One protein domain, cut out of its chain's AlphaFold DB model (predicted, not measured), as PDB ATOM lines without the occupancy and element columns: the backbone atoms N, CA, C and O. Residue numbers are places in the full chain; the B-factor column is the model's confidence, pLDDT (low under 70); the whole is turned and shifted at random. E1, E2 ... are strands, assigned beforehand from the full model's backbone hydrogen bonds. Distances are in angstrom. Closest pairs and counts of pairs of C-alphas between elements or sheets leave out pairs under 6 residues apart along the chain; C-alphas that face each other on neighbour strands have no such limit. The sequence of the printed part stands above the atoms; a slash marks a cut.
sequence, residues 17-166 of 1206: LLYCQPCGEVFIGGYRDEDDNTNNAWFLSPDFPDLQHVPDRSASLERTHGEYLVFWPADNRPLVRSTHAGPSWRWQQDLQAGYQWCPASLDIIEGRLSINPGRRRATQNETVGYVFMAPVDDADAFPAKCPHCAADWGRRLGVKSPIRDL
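Overview. This is residues 17 to 166 of the 1206 residues of the protein "Helicase C-terminal domain-containing protein" of Deltaproteobacteria bacterium (UniProt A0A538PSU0). Little regular structure: amid long loops, a small closed barrel of six antiparallel strands runs E2, E3, E7, E6, E8, E4 and back to E2. Off the ring, E1 pairs beside E2 and E9 beside E1, while E5 pairs beside E6; residues 52 to 57 stick out. The printed part has 150 residues, 55 in nine named strands, E1 to E9 in order: all strand, compact, radius of gyration of the C-alphas 15.0 A, spans 44 by 43 by 27 A.

Arrangement. Start at E1, residues 17 to 20, a hairpin with E2, residues 26 to 34: N 18 and O 27 are 2.9 A apart, within hydrogen-bond range. Next, E3, residues 41 to 45, is a hairpin with E2, with N 33 and O 43 at 2.9 A. Look at E4, residues 68 to 72: N 28 and O 71, 2.9 A apart, pair it antiparallel with E2.

Along the chain. Find C-alpha 17 at (-88.426, 4.150, -19.631). E6, residues 96 to 107, runs 31.4 A from C-alpha 96 at (-80.130, 23.777, -37.792), and bends by 54 degrees at residue 103.

Size, cuts and confidence. The C-alphas farthest apart, of Pro 55 and His 84, are 46.7 A apart. The printed part has no cut; links E3 to E4, E4 to E5 and E8 to E9 are long. Confidence is under 70 at 38 residues, among them 116 to 123.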
ATOM      1  N   LEU A  17     -87.459   4.618 -18.650       89.38
ATOM      2  CA  LEU A  17     -88.426   4.150 -19.631       89.38
ATOM      3  C   LEU A  17     -89.108   5.339 -20.311       89.38
ATOM      4  O   LEU A  17     -89.753   6.165 -19.662       89.38
ATOM      5  N   LEU A  18     -88.997   5.386 -21.631       91.25
ATOM      6  CA  LEU A  18     -89.567   6.420 -22.480       91.25
ATOM      7  C   LEU A  18     -90.581   5.794 -23.447       91.25
ATOM      8  O   LEU A  18     -90.488   4.611 -23.778       91.25
ATOM      9  N   TYR A  19     -91.541   6.570 -23.943       88.31
ATOM     10  CA  TYR A  19     -92.515   6.088 -24.921       88.31
ATOM     11  C   TYR A  19     -92.899   7.152 -25.952       88.31
ATOM     12  O   TYR A  19     -92.889   8.352 -25.689       88.31
ATOM     13  N   CYS A  20     -93.266   6.716 -27.156       82.81
ATOM     14  CA  CYS A  20     -93.822   7.590 -28.183       82.81
ATOM     15  C   CYS A  20     -95.324   7.785 -27.954       82.81
ATOM     16  O   CYS A  20     -96.100   6.843 -28.094       82.81
ATOM     17  N   GLN A  21     -95.772   9.008 -27.673       75.69
ATOM     18  CA  GLN A  21     -97.178   9.279 -27.361       75.69
ATOM     19  C   GLN A  21     -98.155   8.908 -28.503       75.69
ATOM     20  O   GLN A  21     -99.232   8.399 -28.207       75.69
ATOM     21  N   PRO A  22     -97.829   9.118 -29.795       66.38
ATOM     22  CA  PRO A  22     -98.689   8.672 -30.894       66.38
ATOM     23  C   PRO A  22     -98.817   7.159 -31.111       66.38
ATOM     24  O   PRO A  22     -99.878   6.738 -31.557       66.38
ATOM     25  N   CYS A  23     -97.761   6.363 -30.896       65.75
ATOM     26  CA  CYS A  23     -97.753   4.939 -31.277       65.75
ATOM     27  C   CYS A  23     -97.467   3.960 -30.130       65.75
ATOM     28  O   CYS A  23     -97.444   2.761 -30.372       65.75
ATOM     29  N   GLY A  24     -97.190   4.444 -28.919       74.00
ATOM     30  CA  GLY A  24     -96.907   3.621 -27.739       74.00
ATOM     31  C   GLY A  24     -95.561   2.891 -27.745       74.00
ATOM     32  O   GLY A  24     -95.259   2.191 -26.786       74.00
ATOM     33  N   GLU A  25     -94.744   3.048 -28.793       83.88
ATOM     34  CA  GLU A  25     -93.438   2.382 -28.898       83.88
ATOM     35  C   GLU A  25     -92.524   2.799 -27.746       83.88
ATOM     36  O   GLU A  25     -92.504   3.974 -27.366       83.88
ATOM     37  N   VAL A  26     -91.764   1.837 -27.230       90.62
ATOM     38  CA  VAL A  26     -90.929   1.997 -26.045       90.62
ATOM     39  C   VAL A  26     -89.498   2.358 -26.434       90.62
ATOM     40  O   VAL A  26     -88.911   1.818 -27.371       90.62
ATOM     41  N   PHE A  27     -88.931   3.278 -25.670       93.44
ATOM     42  CA  PHE A  27     -87.570   3.768 -25.779       93.44
ATOM     43  C   PHE A  27     -86.912   3.680 -24.405       93.44
ATOM     44  O   PHE A  27     -87.580   3.593 -23.374       93.44
ATOM     45  N   ILE A  28     -85.589   3.711 -24.394       92.94
ATOM     46  CA  ILE A  28     -84.794   3.739 -23.173       92.94
ATOM     47  C   ILE A  28     -83.969   5.018 -23.202       92.94
ATOM     48  O   ILE A  28     -83.428   5.382 -24.246       92.94
ATOM     49  N   GLY A  29     -83.869   5.707 -22.074       91.38
ATOM     50  CA  GLY A  29     -82.986   6.852 -21.944       91.38
ATOM     51  C   GLY A  29     -82.176   6.832 -20.659       91.38
ATOM     52  O   GLY A  29     -82.423   6.048 -19.740       91.38
ATOM     53  N   GLY A  30     -81.160   7.679 -20.631       89.31
ATOM     54  CA  GLY A  30     -80.322   7.875 -19.463       89.31
ATOM     55  C   GLY A  30     -79.372   9.040 -19.670       89.31
ATOM     56  O   GLY A  30     -79.057   9.417 -20.802       89.31
ATOM     57  N   TYR A  31     -78.911   9.592 -18.556       85.56
ATOM     58  CA  TYR A  31     -77.827  10.554 -18.557       85.56
ATOM     59  C   TYR A  31     -76.535   9.882 -19.017       85.56
ATOM     60  O   TYR A  31     -76.258   8.750 -18.606       85.56
ATOM     61  N   ARG A  32     -75.782  10.563 -19.886       86.75
ATOM     62  CA  ARG A  32     -74.563  10.046 -20.514       86.75
ATOM     63  C   ARG A  32     -73.325  10.469 -19.724       86.75
ATOM     64  O   ARG A  32     -73.203  11.627 -19.342       86.75
ATOM     65  N   ASP A  33     -72.412   9.530 -19.527       83.50
ATOM     66  CA  ASP A  33     -71.043   9.766 -19.066       83.50
ATOM     67  C   ASP A  33     -70.090   9.186 -20.117       83.50
ATOM     68  O   ASP A  33     -70.321   8.069 -20.593       83.50
ATOM     69  N   GLU A  34     -69.093   9.949 -20.564       82.69
ATOM     70  CA  GLU A  34     -68.204   9.519 -21.652       82.69
ATOM     71  C   GLU A  34     -67.307   8.352 -21.212       82.69
ATOM     72  O   GLU A  34     -66.803   8.310 -20.091       82.69
ATOM     73  N   ASP A  35     -67.102   7.375 -22.099       81.94
ATOM     74  CA  ASP A  35     -66.089   6.342 -21.881       81.94
ATOM     75  C   ASP A  35     -64.715   6.891 -22.282       81.94
ATOM     76  O   ASP A  35     -64.379   6.920 -23.468       81.94
ATOM     77  N   ASP A  36     -63.906   7.268 -21.286       78.56
ATOM     78  CA  ASP A  36     -62.537   7.791 -21.455       78.56
ATOM     79  C   ASP A  36     -61.649   6.934 -22.382       78.56
ATOM     80  O   ASP A  36     -60.658   7.417 -22.933       78.56
ATOM     81  N   ASN A  37     -61.971   5.646 -22.554       74.44
ATOM     82  CA  ASN A  37     -61.175   4.717 -23.350       74.44
ATOM     83  C   ASN A  37     -61.643   4.589 -24.809       74.44
ATOM     84  O   ASN A  37     -60.906   4.029 -25.624       74.44
ATOM     85  N   THR A  38     -62.859   5.031 -25.155       74.44
ATOM     86  CA  THR A  38     -63.454   4.798 -26.483       74.44
ATOM     87  C   THR A  38     -64.274   5.992 -26.971       74.44
ATOM     88  O   THR A  38     -65.344   6.280 -26.445       74.44
ATOM     89  N   ASN A  39     -63.854   6.609 -28.081       73.69
ATOM     90  CA  ASN A  39     -64.659   7.637 -28.748       73.69
ATOM     91  C   ASN A  39     -66.014   7.073 -29.222       73.69
ATOM     92  O   ASN A  39     -66.071   5.989 -29.808       73.69
ATOM     93  N   ASN A  40     -67.085   7.857 -29.060       82.38
ATOM     94  CA  ASN A  40     -68.473   7.504 -29.405       82.38
ATOM     95  C   ASN A  40     -69.079   6.351 -28.581       82.38
ATOM     96  O   ASN A  40     -69.917   5.590 -29.087       82.38
ATOM     97  N   ALA A  41     -68.655   6.216 -27.326       87.38
ATOM     98  CA  ALA A  41     -69.276   5.336 -26.350       87.38
ATOM     99  C   ALA A  41     -69.566   6.084 -25.042       87.38
ATOM    100  O   ALA A  41     -68.797   6.949 -24.628       87.38
ATOM    101  N   TRP A  42     -70.682   5.732 -24.402       90.25
ATOM    102  CA  TRP A  42     -71.158   6.372 -23.177       90.25
ATOM    103  C   TRP A  42     -71.738   5.346 -22.211       90.25
ATOM    104  O   TRP A  42     -72.400   4.397 -22.633       90.25
ATOM    105  N   PHE A  43     -71.563   5.561 -20.914       88.38
ATOM    106  CA  PHE A  43     -72.314   4.858 -19.880       88.38
ATOM    107  C   PHE A  43     -73.603   5.616 -19.571       88.38
ATOM    108  O   PHE A  43     -73.590   6.833 -19.397       88.38
ATOM    109  N   LEU A  44     -74.722   4.894 -19.507       88.50
ATOM    110  CA  LEU A  44     -76.035   5.456 -19.213       88.50
ATOM    111  C   LEU A  44     -76.445   5.204 -17.758       88.50
ATOM    112  O   LEU A  44     -76.287   4.107 -17.203       88.50
ATOM    113  N   SER A  45     -77.024   6.228 -17.138       80.56
ATOM    114  CA  SER A  45     -77.534   6.181 -15.768       80.56
ATOM    115  C   SER A  45     -78.885   6.897 -15.651       80.56
ATOM    116  O   SER A  45     -79.087   7.905 -16.326       80.56
ATOM    117  N   PRO A  46     -79.816   6.422 -14.804       72.94
ATOM    118  CA  PRO A  46     -81.058   7.146 -14.527       72.94
ATOM    119  C   PRO A  46     -80.814   8.375 -13.633       72.94
ATOM    120  O   PRO A  46     -81.569   9.340 -13.685       72.94
ATOM    121  N   ASP A  47     -79.742   8.354 -12.836       68.06
ATOM    122  CA  ASP A  47     -79.341   9.462 -11.969       68.06
ATOM    123  C   ASP A  47     -78.445  10.455 -12.716       68.06
ATOM    124  O   ASP A  47     -77.580  10.039 -13.491       68.06
ATOM    125  N   PHE A  48     -78.610  11.750 -12.424       66.69
ATOM    126  CA  PHE A  48     -77.778  12.828 -12.964       66.69
ATOM    127  C   PHE A  48     -76.309  12.645 -12.525       66.69
ATOM    128  O   PHE A  48     -76.023  12.747 -11.327       66.69
ATOM    129  N   PRO A  49     -75.376  12.360 -13.451       57.69
ATOM    130  CA  PRO A  49     -74.001  11.990 -13.119       57.69
ATOM    131  C   PRO A  49     -73.150  13.208 -12.742       57.69
ATOM    132  O   PRO A  49     -72.156  13.071 -12.026       57.69
ATOM    133  N   ASP A  50     -73.548  14.408 -13.173       64.06
ATOM    134  CA  ASP A  50     -72.764  15.622 -12.988       64.06
ATOM    135  C   ASP A  50     -72.980  16.263 -11.606       64.06
ATOM    136  O   ASP A  50     -73.585  17.322 -11.416       64.06
ATOM    137  N   LEU A  51     -72.412  15.604 -10.598       65.69
ATOM    138  CA  LEU A  51     -72.339  16.113  -9.229       65.69
ATOM    139  C   LEU A  51     -71.532  17.422  -9.119       65.69
ATOM    140  O   LEU A  51     -71.575  18.069  -8.070       65.69
ATOM    141  N   GLN A  52     -70.785  17.830 -10.158       65.00
ATOM    142  CA  GLN A  52     -69.948  19.032 -10.113       65.00
ATOM    143  C   GLN A  52     -70.773  20.317 -10.172       65.00
ATOM    144  O   GLN A  52     -70.325  21.331  -9.626       65.00
ATOM    145  N   HIS A  53     -71.978  20.269 -10.747       66.50
ATOM    146  CA  HIS A  53     -72.863  21.428 -10.891       66.50
ATOM    147  C   HIS A  53     -74.039  21.450  -9.895       66.50
ATOM    148  O   HIS A  53     -74.720  22.469  -9.763       66.50
ATOM    149  N   VAL A  54     -74.240  20.389  -9.108       70.25
ATOM    150  CA  VAL A  54     -75.188  20.367  -7.975       70.25
ATOM    151  C   VAL A  54     -74.588  21.167  -6.797       70.25
ATOM    152  O   VAL A  54     -73.400  20.999  -6.490       70.25
ATOM    153  N   PRO A  55     -75.343  22.052  -6.106       64.88
ATOM    154  CA  PRO A  55     -76.804  22.247  -6.117       64.88
ATOM    155  C   PRO A  55     -77.328  23.380  -7.023       64.88
ATOM    156  O   PRO A  55     -78.535  23.630  -7.027       64.88
ATOM    157  N   ASP A  56     -76.451  24.096  -7.733       68.50
ATOM    158  CA  ASP A  56     -76.816  25.267  -8.548       68.50
ATOM    159  C   ASP A  56     -77.546  24.881  -9.839       68.50
ATOM    160  O   ASP A  56     -78.461  25.578 -10.274       68.50
ATOM    161  N   ARG A  57     -77.165  23.741 -10.420       61.34
ATOM    162  CA  ARG A  57     -77.826  23.076 -11.540       61.34
ATOM    163  C   ARG A  57     -78.363  21.746 -11.015       61.34
ATOM    164  O   ARG A  57     -77.696  20.719 -11.064       61.34
ATOM    165  N   SER A  58     -79.544  21.773 -10.400       48.41
ATOM    166  CA  SER A  58     -80.299  20.534 -10.175       48.41
ATOM    167  C   SER A  58     -80.666  19.933 -11.529       48.41
ATOM    168  O   SER A  58     -80.926  20.723 -12.436       48.41
ATOM    169  N   ALA A  59     -80.740  18.599 -11.636       46.06
ATOM    170  CA  ALA A  59     -81.239  17.893 -12.820       46.06
ATOM    171  C   ALA A  59     -82.438  18.655 -13.407       46.06
ATOM    172  O   ALA A  59     -83.506  18.729 -12.791       46.06
ATOM    173  N   SER A  60     -82.214  19.348 -14.522       46.72
ATOM    174  CA  SER A  60     -83.253  20.122 -15.179       46.72
ATOM    175  C   SER A  60     -84.280  19.146 -15.742       46.72
ATOM    176  O   SER A  60     -83.937  18.059 -16.207       46.72
ATOM    177  N   LEU A  61     -85.559  19.529 -15.704       48.22
ATOM    178  CA  LEU A  61     -86.583  18.841 -16.501       48.22
ATOM    179  C   LEU A  61     -86.268  18.980 -18.004       48.22
ATOM    180  O   LEU A  61     -86.494  18.052 -18.773       48.22
ATOM    181  N   GLU A  62     -85.661  20.105 -18.406       58.59
ATOM    182  CA  GLU A  62     -85.091  20.310 -19.742       58.59
ATOM    183  C   GLU A  62     -83.760  19.551 -19.851       58.59
ATOM    184  O   GLU A  62     -82.708  20.054 -19.456       58.59
ATOM    185  N   ARG A  63     -83.818  18.309 -20.335       77.00
ATOM    186  CA  ARG A  63     -82.639  17.479 -20.604       77.00
ATOM    187  C   ARG A  63     -82.045  17.886 -21.946       77.00
ATOM    188  O   ARG A  63     -82.728  17.800 -22.967       77.00
ATOM    189  N   THR A  64     -80.789  18.311 -21.951       84.31
ATOM    190  CA  THR A  64     -80.079  18.633 -23.193       84.31
ATOM    191  C   THR A  64     -79.386  17.392 -23.754       84.31
ATOM    192  O   THR A  64     -79.060  16.453 -23.021       84.31
ATOM    193  N   HIS A  65     -79.160  17.364 -25.067       87.88
ATOM    194  CA  HIS A  65     -78.470  16.266 -25.753       87.88
ATOM    195  C   HIS A  65     -77.056  16.037 -25.199       87.88
ATOM    196  O   HIS A  65     -76.585  14.899 -25.153       87.88
ATOM    197  N   GLY A  66     -76.424  17.107 -24.708       84.31
ATOM    198  CA  GLY A  66     -75.140  17.107 -24.013       84.31
ATOM    199  C   GLY A  66     -75.091  16.222 -22.767       84.31
ATOM    200  O   GLY A  66     -74.048  15.656 -22.447       84.31
ATOM    201  N   GLU A  67     -76.223  16.074 -22.083       82.88
ATOM    202  CA  GLU A  67     -76.321  15.392 -20.793       82.88
ATOM    203  C   GLU A  67     -77.070  14.059 -20.885       82.88
ATOM    204  O   GLU A  67     -76.865  13.189 -20.043       82.88
ATOM    205  N   TYR A  68     -77.944  13.876 -21.880       89.56
ATOM    206  CA  TYR A  68     -78.897  12.765 -21.925       89.56
ATOM    207  C   TYR A  68     -79.048  12.181 -23.334       89.56
ATOM    208  O   TYR A  68     -79.094  12.909 -24.325       89.56
ATOM    209  N   LEU A  69     -79.175  10.854 -23.428       92.88
ATOM    210  CA  LEU A  69     -79.357  10.138 -24.694       92.88
ATOM    211  C   LEU A  69     -80.652   9.325 -24.715       92.88
ATOM    212  O   LEU A  69     -81.066   8.742 -23.713       92.88
ATOM    213  N   VAL A  70     -81.258   9.243 -25.903       94.81
ATOM    214  CA  VAL A  70     -82.436   8.411 -26.188       94.81
ATOM    215  C   VAL A  70     -82.044   7.289 -27.142       94.81
ATOM    216  O   VAL A  70     -81.588   7.534 -28.262       94.81
ATOM    217  N   PHE A  71     -82.268   6.053 -26.708       94.75
ATOM    218  CA  PHE A  71     -82.024   4.831 -27.459       94.75
ATOM    219  C   PHE A  71     -83.336   4.097 -27.742       94.75
ATOM    220  O   PHE A  71     -84.171   3.883 -26.864       94.75
ATOM    221  N   TRP A  72     -83.511   3.676 -28.988       93.81
ATOM    222  CA  TRP A  72     -84.608   2.824 -29.412       93.81
ATOM    223  C   TRP A  72     -84.116   1.381 -29.569       93.81
ATOM    224  O   TRP A  72     -83.404   1.112 -30.543       93.81
ATOM    225  N   PRO A  73     -84.489   0.446 -28.670       89.94
ATOM    226  CA  PRO A  73     -84.214  -0.979 -28.839       89.94
ATOM    227  C   PRO A  73     -85.106  -1.532 -29.959       89.94
ATOM    228  O   PRO A  73     -86.208  -2.031 -29.742       89.94
ATOM    229  N   ALA A  74     -84.644  -1.376 -31.195       82.56
ATOM    230  CA  ALA A  74     -85.445  -1.685 -32.368       82.56
ATOM    231  C   ALA A  74     -85.609  -3.194 -32.603       82.56
ATOM    232  O   ALA A  74     -86.487  -3.566 -33.374       82.56
ATOM    233  N   ASP A  75     -84.805  -4.053 -31.966       75.94
ATOM    234  CA  ASP A  75     -84.811  -5.513 -32.171       75.94
ATOM    235  C   ASP A  75     -84.784  -5.877 -33.668       75.94
ATOM    236  O   ASP A  75     -85.653  -6.550 -34.215       75.94
ATOM    237  N   ASN A  76     -83.804  -5.309 -34.379       70.69
ATOM    238  CA  ASN A  76     -83.623  -5.424 -35.833       70.69
ATOM    239  C   ASN A  76     -84.729  -4.801 -36.714       70.69
ATOM    240  O   ASN A  76     -84.650  -4.903 -37.941       70.69
ATOM    241  N   ARG A  77     -85.727  -4.108 -36.147       77.12
ATOM    242  CA  ARG A  77     -86.730  -3.365 -36.932       77.12
ATOM    243  C   ARG A  77     -86.084  -2.156 -37.635       77.12
ATOM    244  O   ARG A  77     -85.361  -1.404 -36.984       77.12
ATOM    245  N   PRO A  78     -86.338  -1.926 -38.938       75.94
ATOM    246  CA  PRO A  78     -85.773  -0.787 -39.659       75.94
ATOM    247  C   PRO A  78     -86.472   0.535 -39.298       75.94
ATOM    248  O   PRO A  78     -87.629   0.554 -38.875       75.94
ATOM    249  N   LEU A  79     -85.783   1.659 -39.534       78.62
ATOM    250  CA  LEU A  79     -86.373   3.005 -39.471       78.62
ATOM    251  C   LEU A  79     -87.540   3.141 -40.462       78.62
ATOM    252  O   LEU A  79     -87.441   2.679 -41.598       78.62
ATOM    253  N   VAL A  80     -88.606   3.863 -40.086       70.31
ATOM    254  CA  VAL A  80     -89.747   4.140 -40.993       70.31
ATOM    255  C   VAL A  80     -89.328   4.865 -42.267       70.31
ATOM    256  O   VAL A  80     -89.887   4.617 -43.333       70.31
ATOM    257  N   ARG A  81     -88.358   5.778 -42.164       68.19
ATOM    258  CA  ARG A  81     -87.733   6.440 -43.310       68.19
ATOM    259  C   ARG A  81     -86.271   6.022 -43.378       68.19
ATOM    260  O   ARG A  81     -85.429   6.610 -42.706       68.19
ATOM    261  N   SER A  82     -85.964   5.018 -44.195       55.94
ATOM    262  CA  SER A  82     -84.581   4.750 -44.592       55.94
ATOM    263  C   SER A  82     -84.178   5.739 -45.683       55.94
ATOM    264  O   SER A  82     -84.858   5.842 -46.705       55.94
ATOM    265  N   THR A  83     -83.083   6.468 -45.490       52.78
ATOM    266  CA  THR A  83     -82.515   7.289 -46.566       52.78
ATOM    267  C   THR A  83     -81.709   6.410 -47.529       52.78
ATOM    268  O   THR A  83     -81.168   5.380 -47.132       52.78
ATOM    269  N   HIS A  84     -81.564   6.823 -48.793       46.88
ATOM    270  CA  HIS A  84     -80.667   6.146 -49.747       46.88
ATOM    271  C   HIS A  84     -79.186   6.140 -49.295       46.88
ATOM    272  O   HIS A  84     -78.381   5.403 -49.854       46.88
ATOM    273  N   ALA A  85     -78.834   6.922 -48.264       44.03
ATOM    274  CA  ALA A  85     -77.488   7.073 -47.709       44.03
ATOM    275  C   ALA A  85     -77.146   6.089 -46.562       44.03
ATOM    276  O   ALA A  85     -76.096   6.227 -45.937       44.03
ATOM    277  N   GLY A  86     -78.003   5.104 -46.263       57.81
ATOM    278  CA  GLY A  86     -77.747   4.052 -45.265       57.81
ATOM    279  C   GLY A  86     -78.819   3.958 -44.167       57.81
ATOM    280  O   GLY A  86     -79.858   4.610 -44.258       57.81
ATOM    281  N   PRO A  87     -78.592   3.162 -43.099       72.25
ATOM    282  CA  PRO A  87     -79.561   2.915 -42.022       72.25
ATOM    283  C   PRO A  87     -79.654   4.100 -41.040       72.25
ATOM    284  O   PRO A  87     -79.614   3.918 -39.830       72.25
ATOM    285  N   SER A  88     -79.722   5.328 -41.551       80.00
ATOM    286  CA  SER A  88     -79.853   6.547 -40.752       80.00
ATOM    287  C   SER A  88     -80.953   7.444 -41.311       80.00
ATOM    288  O   SER A  88     -81.228   7.442 -42.517       80.00
ATOM    289  N   TRP A  89     -81.583   8.219 -40.429       86.00
ATOM    290  CA  TRP A  89     -82.604   9.196 -40.798       86.00
ATOM    291  C   TRP A  89     -82.194  10.576 -40.304       86.00
ATOM    292  O   TRP A  89     -82.139  10.790 -39.098       86.00
ATOM    293  N   ARG A  90     -81.905  11.495 -41.237       87.75
ATOM    294  CA  ARG A  90     -81.469  12.871 -40.954       87.75
ATOM    295  C   ARG A  90     -82.557  13.897 -41.268       87.75
ATOM    296  O   ARG A  90     -83.307  13.716 -42.229       87.75
ATOM    297  N   TRP A  91     -82.621  14.984 -40.501       86.88
ATOM    298  CA  TRP A  91     -83.508  16.121 -40.774       86.88
ATOM    299  C   TRP A  91     -82.920  17.469 -40.326       86.88
ATOM    300  O   TRP A  91     -81.875  17.537 -39.678       86.88
ATOM    301  N   GLN A  92     -83.610  18.547 -40.707       84.25
ATOM    302  CA  GLN A  92     -83.357  19.918 -40.259       84.25
ATOM    303  C   GLN A  92     -84.486  20.369 -39.324       84.25
ATOM    304  O   GLN A  92     -85.658  20.076 -39.588       84.25
ATOM    305  N   GLN A  93     -84.142  21.073 -38.247       78.38
ATOM    306  CA  GLN A  93     -85.077  21.617 -37.260       78.38
ATOM    307  C   GLN A  93     -84.547  22.953 -36.734       78.38
ATOM    308  O   GLN A  93     -83.345  23.093 -36.541       78.38
ATOM    309  N   ASP A  94     -85.434  23.935 -36.539       70.94
ATOM    310  CA  ASP A  94     -85.081  25.269 -36.024       70.94
ATOM    311  C   ASP A  94     -83.885  25.902 -36.774       70.94
ATOM    312  O   ASP A  94     -82.952  26.431 -36.183       70.94
ATOM    313  N   LEU A  95     -83.904  25.801 -38.113       72.44
ATOM    314  CA  LEU A  95     -82.850  26.241 -39.044       72.44
ATOM    315  C   LEU A  95     -81.504  25.498 -38.930       72.44
ATOM    316  O   LEU A  95     -80.660  25.663 -39.807       72.44
ATOM    317  N   GLN A  96     -81.327  24.600 -37.959       77.19
ATOM    318  CA  GLN A  96     -80.130  23.777 -37.792       77.19
ATOM    319  C   GLN A  96     -80.265  22.414 -38.487       77.19
ATOM    320  O   GLN A  96     -81.262  21.701 -38.336       77.19
ATOM    321  N   ALA A  97     -79.248  22.038 -39.261       80.88
ATOM    322  CA  ALA A  97     -79.143  20.730 -39.904       80.88
ATOM    323  C   ALA A  97     -78.265  19.784 -39.069       80.88
ATOM    324  O   ALA A  97     -77.344  20.235 -38.396       80.88
ATOM    325  N   GLY A  98     -78.519  18.473 -39.148       83.38
ATOM    326  CA  GLY A  98     -77.655  17.451 -38.538       83.38
ATOM    327  C   GLY A  98     -78.324  16.558 -37.492       83.38
ATOM    328  O   GLY A  98     -77.704  15.599 -37.045       83.38
ATOM    329  N   TYR A  99     -79.593  16.806 -37.160       90.19
ATOM    330  CA  TYR A  99     -80.385  15.900 -36.327       90.19
ATOM    331  C   TYR A  99     -80.537  14.541 -37.006       90.19
ATOM    332  O   TYR A  99     -80.897  14.485 -38.188       90.19
ATOM    333  N   GLN A 100     -80.267  13.453 -36.282       91.69
ATOM    334  CA  GLN A 100     -80.297  12.119 -36.869       91.69
ATOM    335  C   GLN A 100     -80.612  10.982 -35.898       91.69
ATOM    336  O   GLN A 100     -80.233  11.009 -34.732       91.69
ATOM    337  N   TRP A 101     -81.230   9.928 -36.430       92.12
ATOM    338  CA  TRP A 101     -81.206   8.587 -35.844       92.12
ATOM    339  C   TRP A 101     -80.083   7.774 -36.491       92.12
ATOM    340  O   TRP A 101     -80.060   7.657 -37.722       92.12
ATOM    341  N   CYS A 102     -79.170   7.213 -35.695       89.62
ATOM    342  CA  CYS A 102     -78.054   6.394 -36.183       89.62
ATOM    343  C   CYS A 102     -77.965   5.030 -35.466       89.62
ATOM    344  O   CYS A 102     -78.430   4.909 -34.333       89.62
ATOM    345  N   PRO A 103     -77.404   3.984 -36.106       88.81
ATOM    346  CA  PRO A 103     -77.296   2.659 -35.497       88.81
ATOM    347  C   PRO A 103     -76.386   2.640 -34.261       88.81
ATOM    348  O   PRO A 103     -75.256   3.128 -34.322       88.81
ATOM    349  N   ALA A 104     -76.841   1.993 -33.189       89.94
ATOM    350  CA  ALA A 104     -76.094   1.832 -31.941       89.94
ATOM    351  C   ALA A 104     -76.345   0.462 -31.289       89.94
ATOM    352  O   ALA A 104     -77.347  -0.201 -31.580       89.94
ATOM    353  N   SER A 105     -75.440   0.055 -30.398       89.19
ATOM    354  CA  SER A 105     -75.617  -1.081 -29.485       89.19
ATOM    355  C   SER A 105     -75.596  -0.617 -28.029       89.19
ATOM    356  O   SER A 105     -74.952   0.381 -27.701       89.19
ATOM    357  N   LEU A 106     -76.318  -1.332 -27.166       89.88
ATOM    358  CA  LEU A 106     -76.366  -1.108 -25.722       89.88
ATOM    359  C   LEU A 106     -76.058  -2.420 -24.991       89.88
ATOM    360  O   LEU A 106     -76.798  -3.392 -25.151       89.88
ATOM    361  N   ASP A 107     -75.010  -2.429 -24.169       89.44
ATOM    362  CA  ASP A 107     -74.754  -3.498 -23.198       89.44
ATOM    363  C   ASP A 107     -75.717  -3.352 -22.013       89.44
ATOM    364  O   ASP A 107     -75.713  -2.338 -21.307       89.44
ATOM    365  N   ILE A 108     -76.559  -4.361 -21.785       87.94
ATOM    366  CA  ILE A 108     -77.635  -4.304 -20.785       87.94
ATOM    367  C   ILE A 108     -77.131  -4.442 -19.340       87.94
ATOM    368  O   ILE A 108     -77.828  -4.053 -18.401       87.94
ATOM    369  N   ILE A 109     -75.935  -5.001 -19.130       86.50
ATOM    370  CA  ILE A 109     -75.347  -5.202 -17.800       86.50
ATOM    371  C   ILE A 109     -74.566  -3.961 -17.383       86.50
ATOM    372  O   ILE A 109     -74.692  -3.502 -16.245       86.50
ATOM    373  N   GLU A 110     -73.759  -3.402 -18.274       83.81
ATOM    374  CA  GLU A 110     -72.969  -2.204 -17.988       83.81
ATOM    375  C   GLU A 110     -73.784  -0.918 -18.155       83.81
ATOM    376  O   GLU A 110     -73.502   0.073 -17.484       83.81
ATOM    377  N   GLY A 111     -74.827  -0.942 -18.990       87.44
ATOM    378  CA  GLY A 111     -75.516   0.266 -19.442       87.44
ATOM    379  C   GLY A 111     -74.680   1.062 -20.444       87.44
ATOM    380  O   GLY A 111     -74.842   2.273 -20.544       87.44
ATOM    381  N   ARG A 112     -73.748   0.406 -21.145       89.69
ATOM    382  CA  ARG A 112     -72.793   1.046 -22.054       89.69
ATOM    383  C   ARG A 112     -73.363   1.106 -23.469       89.69
ATOM    384  O   ARG A 112     -73.580   0.070 -24.091       89.69
ATOM    385  N   LEU A 113     -73.600   2.310 -23.981       90.94
ATOM    386  CA  LEU A 113     -74.061   2.580 -25.340       90.94
ATOM    387  C   LEU A 113     -72.870   2.876 -26.256       90.94
ATOM    388  O   LEU A 113     -71.949   3.591 -25.874       90.94
ATOM    389  N   SER A 114     -72.860   2.342 -27.475       88.62
ATOM    390  CA  SER A 114     -71.801   2.589 -28.464       88.62
ATOM    391  C   SER A 114     -72.369   2.798 -29.865       88.62
ATOM    392  O   SER A 114     -73.215   2.031 -30.329       88.62
ATOM    393  N   ILE A 115     -71.878   3.822 -30.569       86.62
ATOM    394  CA  ILE A 115     -72.196   4.058 -31.985       86.62
ATOM    395  C   ILE A 115     -71.167   3.314 -32.835       86.62
ATOM    396  O   ILE A 115     -69.977   3.581 -32.725       86.62
ATOM    397  N   ASN A 116     -71.636   2.393 -33.682       69.25
ATOM    398  CA  ASN A 116     -70.845   1.453 -34.496       69.25
ATOM    399  C   ASN A 116     -69.519   2.029 -35.075       69.25
ATOM    400  O   ASN A 116     -69.550   2.601 -36.169       69.25
ATOM    401  N   PRO A 117     -68.337   1.784 -34.465       51.22
ATOM    402  CA  PRO A 117     -67.046   2.103 -35.090       51.22
ATOM    403  C   PRO A 117     -66.636   1.041 -36.130       51.22
ATOM    404  O   PRO A 117     -65.726   1.251 -36.926       51.22
ATOM    405  N   GLY A 118     -67.317  -0.110 -36.146       53.53
ATOM    406  CA  GLY A 118     -67.120  -1.202 -37.095       53.53
ATOM    407  C   GLY A 118     -68.220  -2.250 -36.927       53.53
ATOM    408  O   GLY A 118     -68.640  -2.520 -35.806       53.53
ATOM    409  N   ARG A 119     -68.719  -2.822 -38.031       48.47
ATOM    410  CA  ARG A 119     -69.790  -3.840 -38.038       48.47
ATOM    411  C   ARG A 119     -69.394  -5.068 -37.196       48.47
ATOM    412  O   ARG A 119     -68.788  -5.997 -37.726       48.47
ATOM    413  N   ARG A 120     -69.743  -5.104 -35.909       56.22
ATOM    414  CA  ARG A 120     -69.623  -6.292 -35.046       56.22
ATOM    415  C   ARG A 120     -71.015  -6.882 -34.798       56.22
ATOM    416  O   ARG A 120     -72.001  -6.154 -34.764       56.22
ATOM    417  N   ARG A 121     -71.109  -8.212 -34.688       54.91
ATOM    418  CA  ARG A 121     -72.351  -8.893 -34.273       54.91
ATOM    419  C   ARG A 121     -72.580  -8.638 -32.783       54.91
ATOM    420  O   ARG A 121     -71.614  -8.698 -32.029       54.91
ATOM    421  N   ALA A 122     -73.836  -8.404 -32.403       60.53
ATOM    422  CA  ALA A 122     -74.242  -8.268 -31.009       60.53
ATOM    423  C   ALA A 122     -73.801  -9.489 -30.191       60.53
ATOM    424  O   ALA A 122     -73.958 -10.633 -30.632       60.53
ATOM    425  N   THR A 123     -73.224  -9.238 -29.023       67.19
ATOM    426  CA  THR A 123     -72.920 -10.262 -28.020       67.19
ATOM    427  C   THR A 123     -74.185 -10.670 -27.248       67.19
ATOM    428  O   THR A 123     -75.240 -10.060 -27.393       67.19
ATOM    429  N   GLN A 124     -74.103 -11.719 -26.420       70.81
ATOM    430  CA  GLN A 124     -75.257 -12.274 -25.690       70.81
ATOM    431  C   GLN A 124     -75.923 -11.276 -24.713       70.81
ATOM    432  O   GLN A 124     -77.090 -11.457 -24.379       70.81
ATOM    433  N   ASN A 125     -75.208 -10.221 -24.296       81.50
ATOM    434  CA  ASN A 125     -75.686  -9.180 -23.374       81.50
ATOM    435  C   ASN A 125     -75.908  -7.815 -24.061       81.50
ATOM    436  O   ASN A 125     -76.067  -6.803 -23.381       81.50
ATOM    437  N   GLU A 126     -75.915  -7.759 -25.395       82.44
ATOM    438  CA  GLU A 126     -76.123  -6.520 -26.149       82.44
ATOM    439  C   GLU A 126     -77.476  -6.502 -26.858       82.44
ATOM    440  O   GLU A 126     -77.893  -7.480 -27.476       82.44
ATOM    441  N   THR A 127     -78.125  -5.338 -26.849       86.81
ATOM    442  CA  THR A 127     -79.282  -5.046 -27.703       86.81
ATOM    443  C   THR A 127     -78.902  -4.047 -28.795       86.81
ATOM    444  O   THR A 127     -78.163  -3.091 -28.548       86.81
ATOM    445  N   VAL A 128     -79.401  -4.252 -30.017       86.44
ATOM    446  CA  VAL A 128     -79.116  -3.395 -31.182       86.44
ATOM    447  C   VAL A 128     -80.327  -2.537 -31.515       86.44
ATOM    448  O   VAL A 128     -81.476  -2.978 -31.433       86.44
ATOM    449  N   GLY A 129     -80.066  -1.299 -31.915       89.94
ATOM    450  CA  GLY A 129     -81.114  -0.349 -32.230       89.94
ATOM    451  C   GLY A 129     -80.581   0.947 -32.812       89.94
ATOM    452  O   GLY A 129     -79.593   0.956 -33.551       89.94
ATOM    453  N   TYR A 130     -81.247   2.048 -32.473       92.06
ATOM    454  CA  TYR A 130     -80.891   3.379 -32.954       92.06
ATOM    455  C   TYR A 130     -80.786   4.363 -31.796       92.06
ATOM    456  O   TYR A 130     -81.642   4.372 -30.918       92.06
ATOM    457  N   VAL A 131     -79.772   5.221 -31.816       93.69
ATOM    458  CA  VAL A 131     -79.627   6.340 -30.878       93.69
ATOM    459  C   VAL A 131     -79.916   7.654 -31.596       93.69
ATOM    460  O   VAL A 131     -79.645   7.799 -32.795       93.69
ATOM    461  N   PHE A 132     -80.510   8.599 -30.876       94.62
ATOM    462  CA  PHE A 132     -80.729   9.951 -31.370       94.62
ATOM    463  C   PHE A 132     -79.496  10.831 -31.144       94.62
ATOM    464  O   PHE A 132     -78.954  10.890 -30.041       94.62
ATOM    465  N   MET A 133     -79.088  11.546 -32.194       92.44
ATOM    466  CA  MET A 133     -77.972  12.487 -32.179       92.44
ATOM    467  C   MET A 133     -78.415  13.867 -32.668       92.44
ATOM    468  O   MET A 133     -78.986  13.987 -33.757       92.44
ATOM    469  N   ALA A 134     -78.115  14.902 -31.884       91.56
ATOM    470  CA  ALA A 134     -78.300  16.304 -32.247       91.56
ATOM    471  C   ALA A 134     -76.970  16.940 -32.714       91.56
ATOM    472  O   ALA A 134     -75.900  16.413 -32.408       91.56
ATOM    473  N   PRO A 135     -77.009  18.048 -33.483       88.56
ATOM    474  CA  PRO A 135     -75.801  18.721 -33.971       88.56
ATOM    475  C   PRO A 135     -75.098  19.596 -32.918       88.56
ATOM    476  O   PRO A 135     -73.951  19.976 -33.134       88.56
ATOM    477  N   VAL A 136     -75.782  19.946 -31.824       87.06
ATOM    478  CA  VAL A 136     -75.269  20.781 -30.726       87.06
ATOM    479  C   VAL A 136     -75.700  20.191 -29.384       87.06
ATOM    480  O   VAL A 136     -76.816  19.682 -29.276       87.06
ATOM    481  N   ASP A 137     -74.842  20.284 -28.368       84.06
ATOM    482  CA  ASP A 137     -75.108  19.704 -27.043       84.06
ATOM    483  C   ASP A 137     -76.264  20.398 -26.302       84.06
ATOM    484  O   ASP A 137     -76.982  19.746 -25.552       84.06
ATOM    485  N   ASP A 138     -76.504  21.689 -26.557       80.88
ATOM    486  CA  ASP A 138     -77.612  22.455 -25.959       80.88
ATOM    487  C   ASP A 138     -78.989  22.141 -26.584       80.88
ATOM    488  O   ASP A 138     -80.008  22.686 -26.159       80.88
ATOM    489  N   ALA A 139     -79.048  21.284 -27.612       84.12
ATOM    490  CA  ALA A 139     -80.314  20.861 -28.205       84.12
ATOM    491  C   ALA A 139     -81.137  20.006 -27.227       84.12
ATOM    492  O   ALA A 139     -80.593  19.378 -26.323       84.12
ATOM    493  N   ASP A 140     -82.451  19.927 -27.444       84.75
ATOM    494  CA  ASP A 140     -83.335  19.021 -26.701       84.75
ATOM    495  C   ASP A 140     -82.860  17.563 -26.861       84.75
ATOM    496  O   ASP A 140     -82.627  17.096 -27.983       84.75
ATOM    497  N   ALA A 141     -82.707  16.837 -25.748       88.94
ATOM    498  CA  ALA A 141     -82.344  15.423 -25.766       88.94
ATOM    499  C   ALA A 141     -83.443  14.550 -26.388       88.94
ATOM    500  O   ALA A 141     -83.167  13.443 -26.859       88.94
ATOM    501  N   PHE A 142     -84.692  15.026 -26.396       90.69
ATOM    502  CA  PHE A 142     -85.815  14.307 -26.968       90.69
ATOM    503  C   PHE A 142     -85.994  14.652 -28.459       90.69
ATOM    504  O   PHE A 142     -86.215  15.804 -28.837       90.69
ATOM    505  N   PRO A 143     -85.973  13.653 -29.354       90.88
ATOM    506  CA  PRO A 143     -86.039  13.886 -30.792       90.88
ATOM    507  C   PRO A 143     -87.419  14.378 -31.213       90.88
ATOM    508  O   PRO A 143     -88.425  13.784 -30.834       90.88
ATOM    509  N   ALA A 144     -87.497  15.372 -32.099       87.94
ATOM    510  CA  ALA A 144     -88.780  15.854 -32.623       87.94
ATOM    511  C   ALA A 144     -89.521  14.854 -33.523       87.94
ATOM    512  O   ALA A 144     -90.697  15.053 -33.844       87.94
ATOM    513  N   LYS A 145     -88.832  13.786 -33.950       87.44
ATOM    514  CA  LYS A 145     -89.355  12.777 -34.869       87.44
ATOM    515  C   LYS A 145     -89.189  11.364 -34.324       87.44
ATOM    516  O   LYS A 145     -88.077  10.935 -34.022       87.44
ATOM    517  N   CYS A 146     -90.293  10.620 -34.252       84.38
ATOM    518  CA  CYS A 146     -90.286   9.226 -33.803       84.38
ATOM    519  C   CYS A 146     -89.772   8.283 -34.912       84.38
ATOM    520  O   CYS A 146     -90.364   8.271 -35.994       84.38
ATOM    521  N   PRO A 147     -88.759   7.433 -34.658       85.75
ATOM    522  CA  PRO A 147     -88.170   6.544 -35.662       85.75
ATOM    523  C   PRO A 147     -89.079   5.364 -36.041       85.75
ATOM    524  O   PRO A 147     -88.887   4.784 -37.111       85.75
ATOM    525  N   HIS A 148     -90.086   5.051 -35.210       80.19
ATOM    526  CA  HIS A 148     -91.033   3.945 -35.405       80.19
ATOM    527  C   HIS A 148     -92.339   4.327 -36.119       80.19
ATOM    528  O   HIS A 148     -92.891   3.508 -36.849       80.19
ATOM    529  N   CYS A 149     -92.867   5.542 -35.929       67.94
ATOM    530  CA  CYS A 149     -94.135   5.962 -36.552       67.94
ATOM    531  C   CYS A 149     -94.032   7.232 -37.409       67.94
ATOM    532  O   CYS A 149     -95.030   7.669 -37.981       67.94
ATOM    533  N   ALA A 150     -92.843   7.840 -37.490       72.31
ATOM    534  CA  ALA A 150     -92.577   9.103 -38.180       72.31
ATOM    535  C   ALA A 150     -93.433  10.298 -37.710       72.31
ATOM    536  O   ALA A 150     -93.551  11.294 -38.427       72.31
ATOM    537  N   ALA A 151     -94.017  10.236 -36.507       69.94
ATOM    538  CA  ALA A 151     -94.651  11.400 -35.897       69.94
ATOM    539  C   ALA A 151     -93.642  12.551 -35.798       69.94
ATOM    540  O   ALA A 151     -92.547  12.340 -35.289       69.94
ATOM    541  N   ASP A 152     -94.027  13.736 -36.275       76.62
ATOM    542  CA  ASP A 152     -93.190  14.940 -36.331       76.62
ATOM    543  C   ASP A 152     -93.853  16.058 -35.525       76.62
ATOM    544  O   ASP A 152     -94.966  16.492 -35.848       76.62
ATOM    545  N   TRP A 153     -93.216  16.448 -34.422       78.12
ATOM    546  CA  TRP A 153     -93.696  17.496 -33.521       78.12
ATOM    547  C   TRP A 153     -92.817  18.749 -33.569       78.12
ATOM    548  O   TRP A 153     -93.106  19.711 -32.865       78.12
ATOM    549  N   GLY A 154     -91.828  18.810 -34.470       73.12
ATOM    550  CA  GLY A 154     -90.890  19.935 -34.553       73.12
ATOM    551  C   GLY A 154     -91.539  21.274 -34.923       73.12
ATOM    552  O   GLY A 154     -90.928  22.319 -34.748       73.12
ATOM    553  N   ARG A 155     -92.784  21.256 -35.422       63.81
ATOM    554  CA  ARG A 155     -93.575  22.455 -35.761       63.81
ATOM    555  C   ARG A 155     -94.667  22.793 -34.739       63.81
ATOM    556  O   ARG A 155     -95.419  23.736 -34.965       63.81
ATOM    557  N   ARG A 156     -94.827  22.007 -33.668       61.34
ATOM    558  CA  ARG A 156     -95.852  22.261 -32.646       61.34
ATOM    559  C   ARG A 156     -95.402  23.385 -31.712       61.34
ATOM    560  O   ARG A 156     -94.236  23.449 -31.332       61.34
ATOM    561  N   LEU A 157     -96.343  24.244 -31.322       53.47
ATOM    562  CA  LEU A 157     -96.135  25.219 -30.250       53.47
ATOM    563  C   LEU A 157     -96.086  24.475 -28.903       53.47
ATOM    564  O   LEU A 157     -96.953  23.647 -28.615       53.47
ATOM    565  N   GLY A 158     -95.061  24.747 -28.095       62.47
ATOM    566  CA  GLY A 158     -94.817  24.068 -26.822       62.47
ATOM    567  C   GLY A 158     -94.002  22.784 -26.987       62.47
ATOM    568  O   GLY A 158     -92.790  22.834 -27.166       62.47
ATOM    569  N   VAL A 159     -94.654  21.624 -26.896       68.06
ATOM    570  CA  VAL A 159     -93.968  20.323 -26.875       68.06
ATOM    571  C   VAL A 159     -93.438  19.943 -28.255       68.06
ATOM    572  O   VAL A 159     -94.216  19.602 -29.150       68.06
ATOM    573  N   LYS A 160     -92.110  19.918 -28.388       75.75
ATOM    574  CA  LYS A 160     -91.423  19.659 -29.659       75.75
ATOM    575  C   LYS A 160     -91.081  18.191 -29.929       75.75
ATOM    576  O   LYS A 160     -90.756  17.877 -31.071       75.75
ATOM    577  N   SER A 161     -91.212  17.285 -28.952       85.50
ATOM    578  CA  SER A 161     -90.950  15.845 -29.130       85.50
ATOM    579  C   SER A 161     -92.188  14.959 -28.910       85.50
ATOM    580  O   SER A 161     -92.892  15.142 -27.917       85.50
ATOM    581  N   PRO A 162     -92.451  13.966 -29.791       81.06
ATOM    582  CA  PRO A 162     -93.442  12.919 -29.549       81.06
ATOM    583  C   PRO A 162     -92.991  11.856 -28.535       81.06
ATOM    584  O   PRO A 162     -93.825  11.036 -28.150       81.06
ATOM    585  N   ILE A 163     -91.706  11.807 -28.160       88.00
ATOM    586  CA  ILE A 163     -91.152  10.830 -27.214       88.00
ATOM    587  C   ILE A 163     -91.112  11.462 -25.828       88.00
ATOM    588  O   ILE A 163     -90.566  12.550 -25.667       88.00
ATOM    589  N   ARG A 164     -91.702  10.786 -24.842       82.69
ATOM    590  CA  ARG A 164     -91.889  11.281 -23.478       82.69
ATOM    591  C   ARG A 164     -91.411  10.280 -22.443       82.69
ATOM    592  O   ARG A 164     -91.366   9.082 -22.708       82.69
ATOM    593  N   ASP A 165     -91.074  10.789 -21.271       80.44
ATOM    594  CA  ASP A 165     -90.952  10.011 -20.047       80.44
ATOM    595  C   ASP A 165     -92.278   9.325 -19.716       80.44
ATOM    596  O   ASP A 165     -93.357   9.861 -19.989       80.44
ATOM    597  N   LEU A 166     -92.212   8.119 -19.144       72.81
ATOM    598  CA  LEU A 166     -93.401   7.437 -18.643       72.81
ATOM    599  C   LEU A 166     -93.914   8.146 -17.378       72.81
ATOM    600  O   LEU A 166     -93.667   7.719 -16.253       72.81
TER     601      LEU A 166